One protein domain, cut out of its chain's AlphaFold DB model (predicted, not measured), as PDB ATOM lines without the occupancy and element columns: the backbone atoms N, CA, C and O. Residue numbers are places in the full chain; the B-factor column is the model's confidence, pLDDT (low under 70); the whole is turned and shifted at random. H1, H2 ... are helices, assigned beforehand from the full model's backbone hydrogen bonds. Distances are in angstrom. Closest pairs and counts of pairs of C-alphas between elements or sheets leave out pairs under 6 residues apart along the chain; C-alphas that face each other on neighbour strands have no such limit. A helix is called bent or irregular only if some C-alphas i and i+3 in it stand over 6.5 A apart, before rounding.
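What this domain is: This is residues 257 to 318 of the 341 residues of the protein "DNA primase" of Salmonella enterica subsp. arizonae (UniProt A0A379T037). A long kinked helix, H2, has a shorter helix, H3, packed slantwise on it, while H1 makes a corner with the beginning of H2. From the far end of H2 a long loop folds back toward H3, and its residues 299 to 304 stick out. The printed part has 62 residues with three named helices, in the order H1, H2, H3, and no named strand; the class is all helix. The whole is only just compact, close to loose, with a radius of gyration of the C-alphas of 12.5 A and spans of 34 by 33 by 19 A.

Where its parts are: H1 holds residues 257 to 267, 14.5 A long, beginning with C-alpha 257 at (201.071, 230.544, 205.845). H2 holds residues 271 to 288, 25.1 A long, with a kink of 42 degrees near residue 281. H1 and H2 are only just irregular: C-alphas 262 and 265 are 6.54 A apart, and C-alphas 284 and 287 are 6.52 A apart. H3 holds residues 306 to 317, 17.3 A long, ending with C-alpha 317 at (204.441, 218.133, 197.663).

How they stand to each other: H2 and H3 touch, with the closest C-alphas, those of Val 277 and Gly 313, 4.5 A apart. They run the same way at a steep tilt of 43 degrees. H1 and H2 only just touch, with 3 pairs of C-alphas within 8 A, and only at the corner by their link; the closest are Cys 267 and Ala 274, 4.8 A. H2 touches H1 with residues 273 to 274 alone. H1 and H3 are close but not clearly touching, with the C-alphas of Ile 263 and Val 312 7.3 A apart. In H3 every O i to N i+4 pair is within hydrogen-bond range, against 4 of 7 in H1 and 10 of 14 in H2.

The domain as a whole: The C-alphas of Gly 290 and Thr 303, the two farthest apart, are 36.4 A apart. The printed part has no cut; the link from H1 to H2 is tight and that from H2 to H3, residues 289 to 305, is long. Mean pLDDT of the printed part is 76.3, with residues 302 to 303, 305, 307 and 313 to 318 under 70.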
ATOM      1  N   GLU A 257     201.512 230.161 204.528       80.38
ATOM      2  CA  GLU A 257     201.071 230.544 205.845       80.38
ATOM      3  C   GLU A 257     199.934 229.615 206.270       80.38
ATOM      4  O   GLU A 257     200.110 228.888 207.249       80.38
ATOM      5  N   ASP A 258     198.869 229.505 205.465       79.06
ATOM      6  CA  ASP A 258     197.739 228.617 205.763       79.06
ATOM      7  C   ASP A 258     198.190 227.162 205.927       79.06
ATOM      8  O   ASP A 258     197.752 226.472 206.851       79.06
ATOM      9  N   TRP A 259     199.084 226.670 205.061       83.50
ATOM     10  CA  TRP A 259     199.598 225.305 205.177       83.50
ATOM     11  C   TRP A 259     200.422 225.113 206.458       83.50
ATOM     12  O   TRP A 259     200.231 224.125 207.171       83.50
ATOM     13  N   ARG A 260     201.322 226.049 206.800       83.50
ATOM     14  CA  ARG A 260     202.124 225.966 208.036       83.50
ATOM     15  C   ARG A 260     201.239 225.990 209.277       83.50
ATOM     16  O   ARG A 260     201.457 225.190 210.187       83.50
ATOM     17  N   GLU A 261     200.237 226.861 209.296       85.12
ATOM     18  CA  GLU A 261     199.320 227.024 210.423       85.12
ATOM     19  C   GLU A 261     198.379 225.831 210.595       85.12
ATOM     20  O   GLU A 261     198.117 225.419 211.724       85.12
ATOM     21  N   ASN A 262     197.895 225.238 209.501       82.69
ATOM     22  CA  ASN A 262     196.874 224.190 209.563       82.69
ATOM     23  C   ASN A 262     197.432 222.763 209.452       82.69
ATOM     24  O   ASN A 262     196.780 221.826 209.904       82.69
ATOM     25  N   ILE A 263     198.622 222.570 208.876       82.56
ATOM     26  CA  ILE A 263     199.230 221.247 208.646       82.56
ATOM     27  C   ILE A 263     200.634 221.186 209.251       82.56
ATOM     28  O   ILE A 263     200.923 220.286 210.045       82.56
ATOM     29  N   GLY A 264     201.492 222.157 208.929       82.94
ATOM     30  CA  GLY A 264     202.889 222.187 209.372       82.94
ATOM     31  C   GLY A 264     203.044 222.120 210.892       82.94
ATOM     32  O   GLY A 264     203.877 221.361 211.389       82.94
ATOM     33  N   ARG A 265     202.175 222.808 211.646       86.06
ATOM     34  CA  ARG A 265     202.181 222.776 213.119       86.06
ATOM     35  C   ARG A 265     202.071 221.367 213.707       86.06
ATOM     36  O   ARG A 265     202.650 221.106 214.754       86.06
ATOM     37  N   TYR A 266     201.363 220.455 213.035       84.38
ATOM     38  CA  TYR A 266     201.169 219.079 213.500       84.38
ATOM     39  C   TYR A 266     202.359 218.171 213.188       84.38
ATOM     40  O   TYR A 266     202.452 217.080 213.743       84.38
ATOM     41  N   CYS A 267     203.266 218.604 212.309       85.69
ATOM     42  CA  CYS A 267     204.509 217.891 212.030       85.69
ATOM     43  C   CYS A 267     205.537 218.094 213.153       85.69
ATOM     44  O   CYS A 267     206.396 217.234 213.357       85.69
ATOM     45  N   MET A 268     205.436 219.194 213.910       86.12
ATOM     46  CA  MET A 268     206.290 219.431 215.072       86.12
ATOM     47  C   MET A 268     206.034 218.353 216.127       86.12
ATOM     48  O   MET A 268     204.895 218.105 216.515       86.12
ATOM     49  N   ASN A 269     207.102 217.685 216.568       85.25
ATOM     50  CA  ASN A 269     207.068 216.553 217.503       85.25
ATOM     51  C   ASN A 269     206.297 215.310 217.014       85.25
ATOM     52  O   ASN A 269     206.081 214.379 217.788       85.25
ATOM     53  N   ASN A 270     205.930 215.238 215.728       87.25
ATOM     54  CA  ASN A 270     205.318 214.054 215.130       87.25
ATOM     55  C   ASN A 270     206.219 213.480 214.035       87.25
ATOM     56  O   ASN A 270     206.119 213.847 212.862       87.25
ATOM     57  N   ALA A 271     207.073 212.532 214.423       85.56
ATOM     58  CA  ALA A 271     208.040 211.910 213.522       85.56
ATOM     59  C   ALA A 271     207.391 211.282 212.275       85.56
ATOM     60  O   ALA A 271     207.984 211.324 211.204       85.56
ATOM     61  N   ARG A 272     206.162 210.750 212.375       83.12
ATOM     62  CA  ARG A 272     205.463 210.127 211.234       83.12
ATOM     63  C   ARG A 272     205.023 211.158 210.199       83.12
ATOM     64  O   ARG A 272     205.239 210.951 209.007       83.12
ATOM     65  N   LEU A 273     204.441 212.272 210.646       81.94
ATOM     66  CA  LEU A 273     204.035 213.358 209.751       81.94
ATOM     67  C   LEU A 273     205.252 214.085 209.175       81.94
ATOM     68  O   LEU A 273     205.315 214.287 207.965       81.94
ATOM     69  N   ALA A 274     206.250 214.389 210.009       87.12
ATOM     70  CA  ALA A 274     207.501 214.992 209.561       87.12
ATOM     71  C   ALA A 274     208.216 214.119 208.516       87.12
ATOM     72  O   ALA A 274     208.671 214.633 207.495       87.12
ATOM     73  N   PHE A 275     208.257 212.798 208.719       84.00
ATOM     74  CA  PHE A 275     208.816 211.851 207.755       84.00
ATOM     75  C   PHE A 275     208.044 211.844 206.430       84.00
ATOM     76  O   PHE A 275     208.658 211.928 205.370       84.00
ATOM     77  N   ALA A 276     206.708 211.819 206.467       80.94
ATOM     78  CA  ALA A 276     205.887 211.835 205.255       80.94
ATOM     79  C   ALA A 276     206.061 213.123 204.433       80.94
ATOM     80  O   ALA A 276     206.184 213.059 203.212       80.94
ATOM     81  N   VAL A 277     206.121 214.281 205.100       83.69
ATOM     82  CA  VAL A 277     206.411 215.574 204.458       83.69
ATOM     83  C   VAL A 277     207.836 215.603 203.895       83.69
ATOM     84  O   VAL A 277     208.055 216.054 202.774       83.69
ATOM     85  N   SER A 278     208.808 215.070 204.635       85.69
ATOM     86  CA  SER A 278     210.202 215.008 204.181       85.69
ATOM     87  C   SER A 278     210.356 214.126 202.944       85.69
ATOM     88  O   SER A 278     211.044 214.508 202.006       85.69
ATOM     89  N   LEU A 279     209.677 212.976 202.896       80.62
ATOM     90  CA  LEU A 279     209.687 212.084 201.735       80.62
ATOM     91  C   LEU A 279     209.049 212.709 200.497       80.62
ATOM     92  O   LEU A 279     209.554 212.543 199.389       80.62
ATOM     93  N   ALA A 280     207.967 213.454 200.699       77.88
ATOM     94  CA  ALA A 280     207.333 214.258 199.669       77.88
ATOM     95  C   ALA A 280     208.337 215.219 198.999       77.88
ATOM     96  O   ALA A 280     208.395 215.299 197.773       77.88
ATOM     97  N   PHE A 281     209.186 215.890 199.781       77.81
ATOM     98  CA  PHE A 281     210.236 216.760 199.242       77.81
ATOM     99  C   PHE A 281     211.464 216.011 198.729       77.81
ATOM    100  O   PHE A 281     212.096 216.456 197.775       77.81
ATOM    101  N   ALA A 282     211.798 214.868 199.323       82.56
ATOM    102  CA  ALA A 282     212.924 214.060 198.887       82.56
ATOM    103  C   ALA A 282     212.688 213.469 197.491       82.56
ATOM    104  O   ALA A 282     213.632 213.386 196.713       82.56
ATOM    105  N   ALA A 283     211.449 213.103 197.140       76.44
ATOM    106  CA  ALA A 283     211.144 212.407 195.889       76.44
ATOM    107  C   ALA A 283     211.640 213.139 194.615       76.44
ATOM    108  O   ALA A 283     212.331 212.502 193.816       76.44
ATOM    109  N   PRO A 284     211.402 214.455 194.415       75.50
ATOM    110  CA  PRO A 284     212.033 215.198 193.322       75.50
ATOM    111  C   PRO A 284     213.558 215.314 193.459       75.50
ATOM    112  O   PRO A 284     214.255 215.366 192.453       75.50
ATOM    113  N   LEU A 285     214.108 215.341 194.672       82.75
ATOM    114  CA  LEU A 285     215.546 215.524 194.888       82.75
ATOM    115  C   LEU A 285     216.365 214.257 194.600       82.75
ATOM    116  O   LEU A 285     217.522 214.381 194.214       82.75
ATOM    117  N   LEU A 286     215.780 213.058 194.720       81.25
ATOM    118  CA  LEU A 286     216.484 211.778 194.526       81.25
ATOM    119  C   LEU A 286     217.220 211.700 193.184       81.25
ATOM    120  O   LEU A 286     218.383 211.304 193.134       81.25
ATOM    121  N   LYS A 287     216.580 212.154 192.099       76.75
ATOM    122  CA  LYS A 287     217.217 212.174 190.776       76.75
ATOM    123  C   LYS A 287     218.385 213.160 190.701       76.75
ATOM    124  O   LYS A 287     219.362 212.866 190.019       76.75
ATOM    125  N   LEU A 288     218.315 214.289 191.407       76.38
ATOM    126  CA  LEU A 288     219.397 215.279 191.436       76.38
ATOM    127  C   LEU A 288     220.637 214.764 192.166       76.38
ATOM    128  O   LEU A 288     221.753 215.082 191.772       76.38
ATOM    129  N   VAL A 289     220.444 213.944 193.200       84.12
ATOM    130  CA  VAL A 289     221.544 213.318 193.950       84.12
ATOM    131  C   VAL A 289     222.003 211.985 193.346       84.12
ATOM    132  O   VAL A 289     222.878 211.333 193.905       84.12
ATOM    133  N   GLY A 290     221.426 211.563 192.215       77.69
ATOM    134  CA  GLY A 290     221.773 210.304 191.550       77.69
ATOM    135  C   GLY A 290     221.370 209.049 192.332       77.69
ATOM    136  O   GLY A 290     221.890 207.969 192.066       77.69
ATOM    137  N   ILE A 291     220.452 209.173 193.295       80.25
ATOM    138  CA  ILE A 291     219.972 208.054 194.109       80.25
ATOM    139  C   ILE A 291     218.725 207.460 193.443       80.25
ATOM    140  O   ILE A 291     217.816 208.180 193.022       80.25
ATOM    141  N   GLY A 292     218.678 206.130 193.344       71.31
ATOM    142  CA  GLY A 292     217.504 205.409 192.853       71.31
ATOM    143  C   GLY A 292     216.254 205.686 193.696       71.31
ATOM    144  O   GLY A 292     216.334 205.985 194.886       71.31
ATOM    145  N   GLY A 293     215.078 205.586 193.075       72.12
ATOM    146  CA  GLY A 293     213.808 205.711 193.791       72.12
ATOM    147  C   GLY A 293     213.655 204.660 194.897       72.12
ATOM    148  O   GLY A 293     214.208 203.565 194.810       72.12
ATOM    149  N   GLY A 294     212.869 204.981 195.924       70.38
ATOM    150  CA  GLY A 294     212.563 204.078 197.034       70.38
ATOM    151  C   GLY A 294     211.104 204.184 197.467       70.38
ATOM    152  O   GLY A 294     210.434 205.183 197.206       70.38
ATOM    153  N   GLY A 295     210.612 203.140 198.130       71.44
ATOM    154  CA  GLY A 295     209.277 203.093 198.717       71.44
ATOM    155  C   GLY A 295     209.350 202.827 200.215       71.44
ATOM    156  O   GLY A 295     210.295 202.216 200.706       71.44
ATOM    157  N   TYR A 296     208.332 203.269 200.942       73.44
ATOM    158  CA  TYR A 296     208.160 202.971 202.359       73.44
ATOM    159  C   TYR A 296     206.753 202.424 202.580       73.44
ATOM    160  O   TYR A 296     205.813 202.787 201.873       73.44
ATOM    161  N   HIS A 297     206.605 201.551 203.570       74.94
ATOM    162  CA  HIS A 297     205.315 200.985 203.935       74.94
ATOM    163  C   HIS A 297     205.006 201.314 205.394       74.94
ATOM    164  O   HIS A 297     205.727 200.896 206.300       74.94
ATOM    165  N   LEU A 298     203.932 202.071 205.629       73.69
ATOM    166  CA  LEU A 298     203.448 202.344 206.981       73.69
ATOM    167  C   LEU A 298     202.648 201.139 207.482       73.69
ATOM    168  O   LEU A 298     201.493 200.949 207.100       73.69
ATOM    169  N   LYS A 299     203.257 200.338 208.357       75.12
ATOM    170  CA  LYS A 299     202.584 199.238 209.054       75.12
ATOM    171  C   LYS A 299     201.988 199.739 210.371       75.12
ATOM    172  O   LYS A 299     202.644 200.462 211.111       75.12
ATOM    173  N   GLY A 300     200.750 199.348 210.647       73.25
ATOM    174  CA  GLY A 300     200.019 199.680 211.873       73.25
ATOM    175  C   GLY A 300     198.626 199.062 211.849       73.25
ATOM    176  O   GLY A 300     198.199 198.555 210.804       73.25
ATOM    177  N   GLU A 301     197.900 199.137 212.952       74.25
ATOM    178  CA  GLU A 301     196.514 198.690 213.066       74.25
ATOM    179  C   GLU A 301     195.558 199.663 212.357       74.25
ATOM    180  O   GLU A 301     195.933 200.759 211.910       74.25
ATOM    181  N   SER A 302     194.315 199.234 212.125       64.88
ATOM    182  CA  SER A 302     193.298 200.134 211.575       64.88
ATOM    183  C   SER A 302     193.102 201.306 212.543       64.88
ATOM    184  O   SER A 302     192.987 201.082 213.741       64.88
ATOM    185  N   THR A 303     193.032 202.540 212.030       68.75
ATOM    186  CA  THR A 303     192.895 203.802 212.806       68.75
ATOM    187  C   THR A 303     194.198 204.464 213.301       68.75
ATOM    188  O   THR A 303     194.149 205.597 213.766       68.75
ATOM    189  N   ASP A 304     195.383 203.902 213.036       74.19
ATOM    190  CA  ASP A 304     196.686 204.502 213.429       74.19
ATOM    191  C   ASP A 304     197.112 205.764 212.639       74.19
ATOM    192  O   ASP A 304     198.272 206.181 212.643       74.19
ATOM    193  N   GLY A 305     196.197 206.384 211.889       67.62
ATOM    194  CA  GLY A 305     196.495 207.595 211.120       67.62
ATOM    195  C   GLY A 305     197.352 207.371 209.866       67.62
ATOM    196  O   GLY A 305     197.898 208.335 209.325       67.62
ATOM    197  N   LYS A 306     197.446 206.130 209.355       75.75
ATOM    198  CA  LYS A 306     198.143 205.793 208.091       75.75
ATOM    199  C   LYS A 306     197.649 206.646 206.916       75.75
ATOM    200  O   LYS A 306     198.435 207.303 206.238       75.75
ATOM    201  N   THR A 307     196.329 206.704 206.731       69.50
ATOM    202  CA  THR A 307     195.687 207.486 205.663       69.50
ATOM    203  C   THR A 307     195.911 208.985 205.841       69.50
ATOM    204  O   THR A 307     196.136 209.692 204.864       69.50
ATOM    205  N   THR A 308     195.889 209.479 207.080       74.69
ATOM    206  CA  THR A 308     196.152 210.890 207.394       74.69
ATOM    207  C   THR A 308     197.595 211.262 207.071       74.69
ATOM    208  O   THR A 308     197.833 212.274 206.423       74.69
ATOM    209  N   THR A 309     198.549 210.406 207.437       72.56
ATOM    210  CA  THR A 309     199.977 210.590 207.150       72.56
ATOM    211  C   THR A 309     200.241 210.632 205.643       72.56
ATOM    212  O   THR A 309     200.921 211.534 205.159       72.56
ATOM    213  N   MET A 310     199.620 209.722 204.885       70.38
ATOM    214  CA  MET A 310     199.693 209.717 203.421       70.38
ATOM    215  C   MET A 310     199.088 210.990 202.810       70.38
ATOM    216  O   MET A 310     199.701 211.599 201.937       70.38
ATOM    217  N   LYS A 311     197.920 211.437 203.293       70.69
ATOM    218  CA  LYS A 311     197.276 212.679 202.828       70.69
ATOM    219  C   LYS A 311     198.147 213.908 203.090       70.69
ATOM    220  O   LYS A 311     198.290 214.732 202.196       70.69
ATOM    221  N   VAL A 312     198.749 214.013 204.277       71.88
ATOM    222  CA  VAL A 312     199.653 215.120 204.631       71.88
ATOM    223  C   VAL A 312     200.874 215.136 203.710       71.88
ATOM    224  O   VAL A 312     201.165 216.182 203.135       71.88
ATOM    225  N   GLY A 313     201.537 213.995 203.492       61.75
ATOM    226  CA  GLY A 313     202.655 213.896 202.547       61.75
ATOM    227  C   GLY A 313     202.257 214.322 201.130       61.75
ATOM    228  O   GLY A 313     202.884 215.213 200.560       61.75
ATOM    229  N   CYS A 314     201.157 213.775 200.600       59.00
ATOM    230  CA  CYS A 314     200.654 214.138 199.276       59.00
ATOM    231  C   CYS A 314     200.365 215.639 199.168       59.00
ATOM    232  O   CYS A 314     200.886 216.270 198.266       59.00
ATOM    233  N   ILE A 315     199.602 216.236 200.089       59.97
ATOM    234  CA  ILE A 315     199.208 217.657 200.019       59.97
ATOM    235  C   ILE A 315     200.422 218.601 200.143       59.97
ATOM    236  O   ILE A 315     200.406 219.702 199.598       59.97
ATOM    237  N   SER A 316     201.501 218.166 200.802       58.16
ATOM    238  CA  SER A 316     202.711 218.978 201.019       58.16
ATOM    239  C   SER A 316     203.603 219.111 199.781       58.16
ATOM    240  O   SER A 316     204.210 220.163 199.589       58.16
ATOM    241  N   MET A 317     203.660 218.087 198.915       52.97
ATOM    242  CA  MET A 317     204.441 218.133 197.663       52.97
ATOM    243  C   MET A 317     204.001 219.268 196.739       52.97
ATOM    244  O   MET A 317     204.816 219.840 196.022       52.97
ATOM    245  N   TRP A 318     202.710 219.589 196.752       53.81
ATOM    246  CA  TRP A 318     202.084 220.429 195.730       53.81
ATOM    247  C   TRP A 318     201.863 221.872 196.181       53.81
ATOM    248  O   TRP A 318     201.431 222.703 195.387       53.81
TER     249      TRP A 318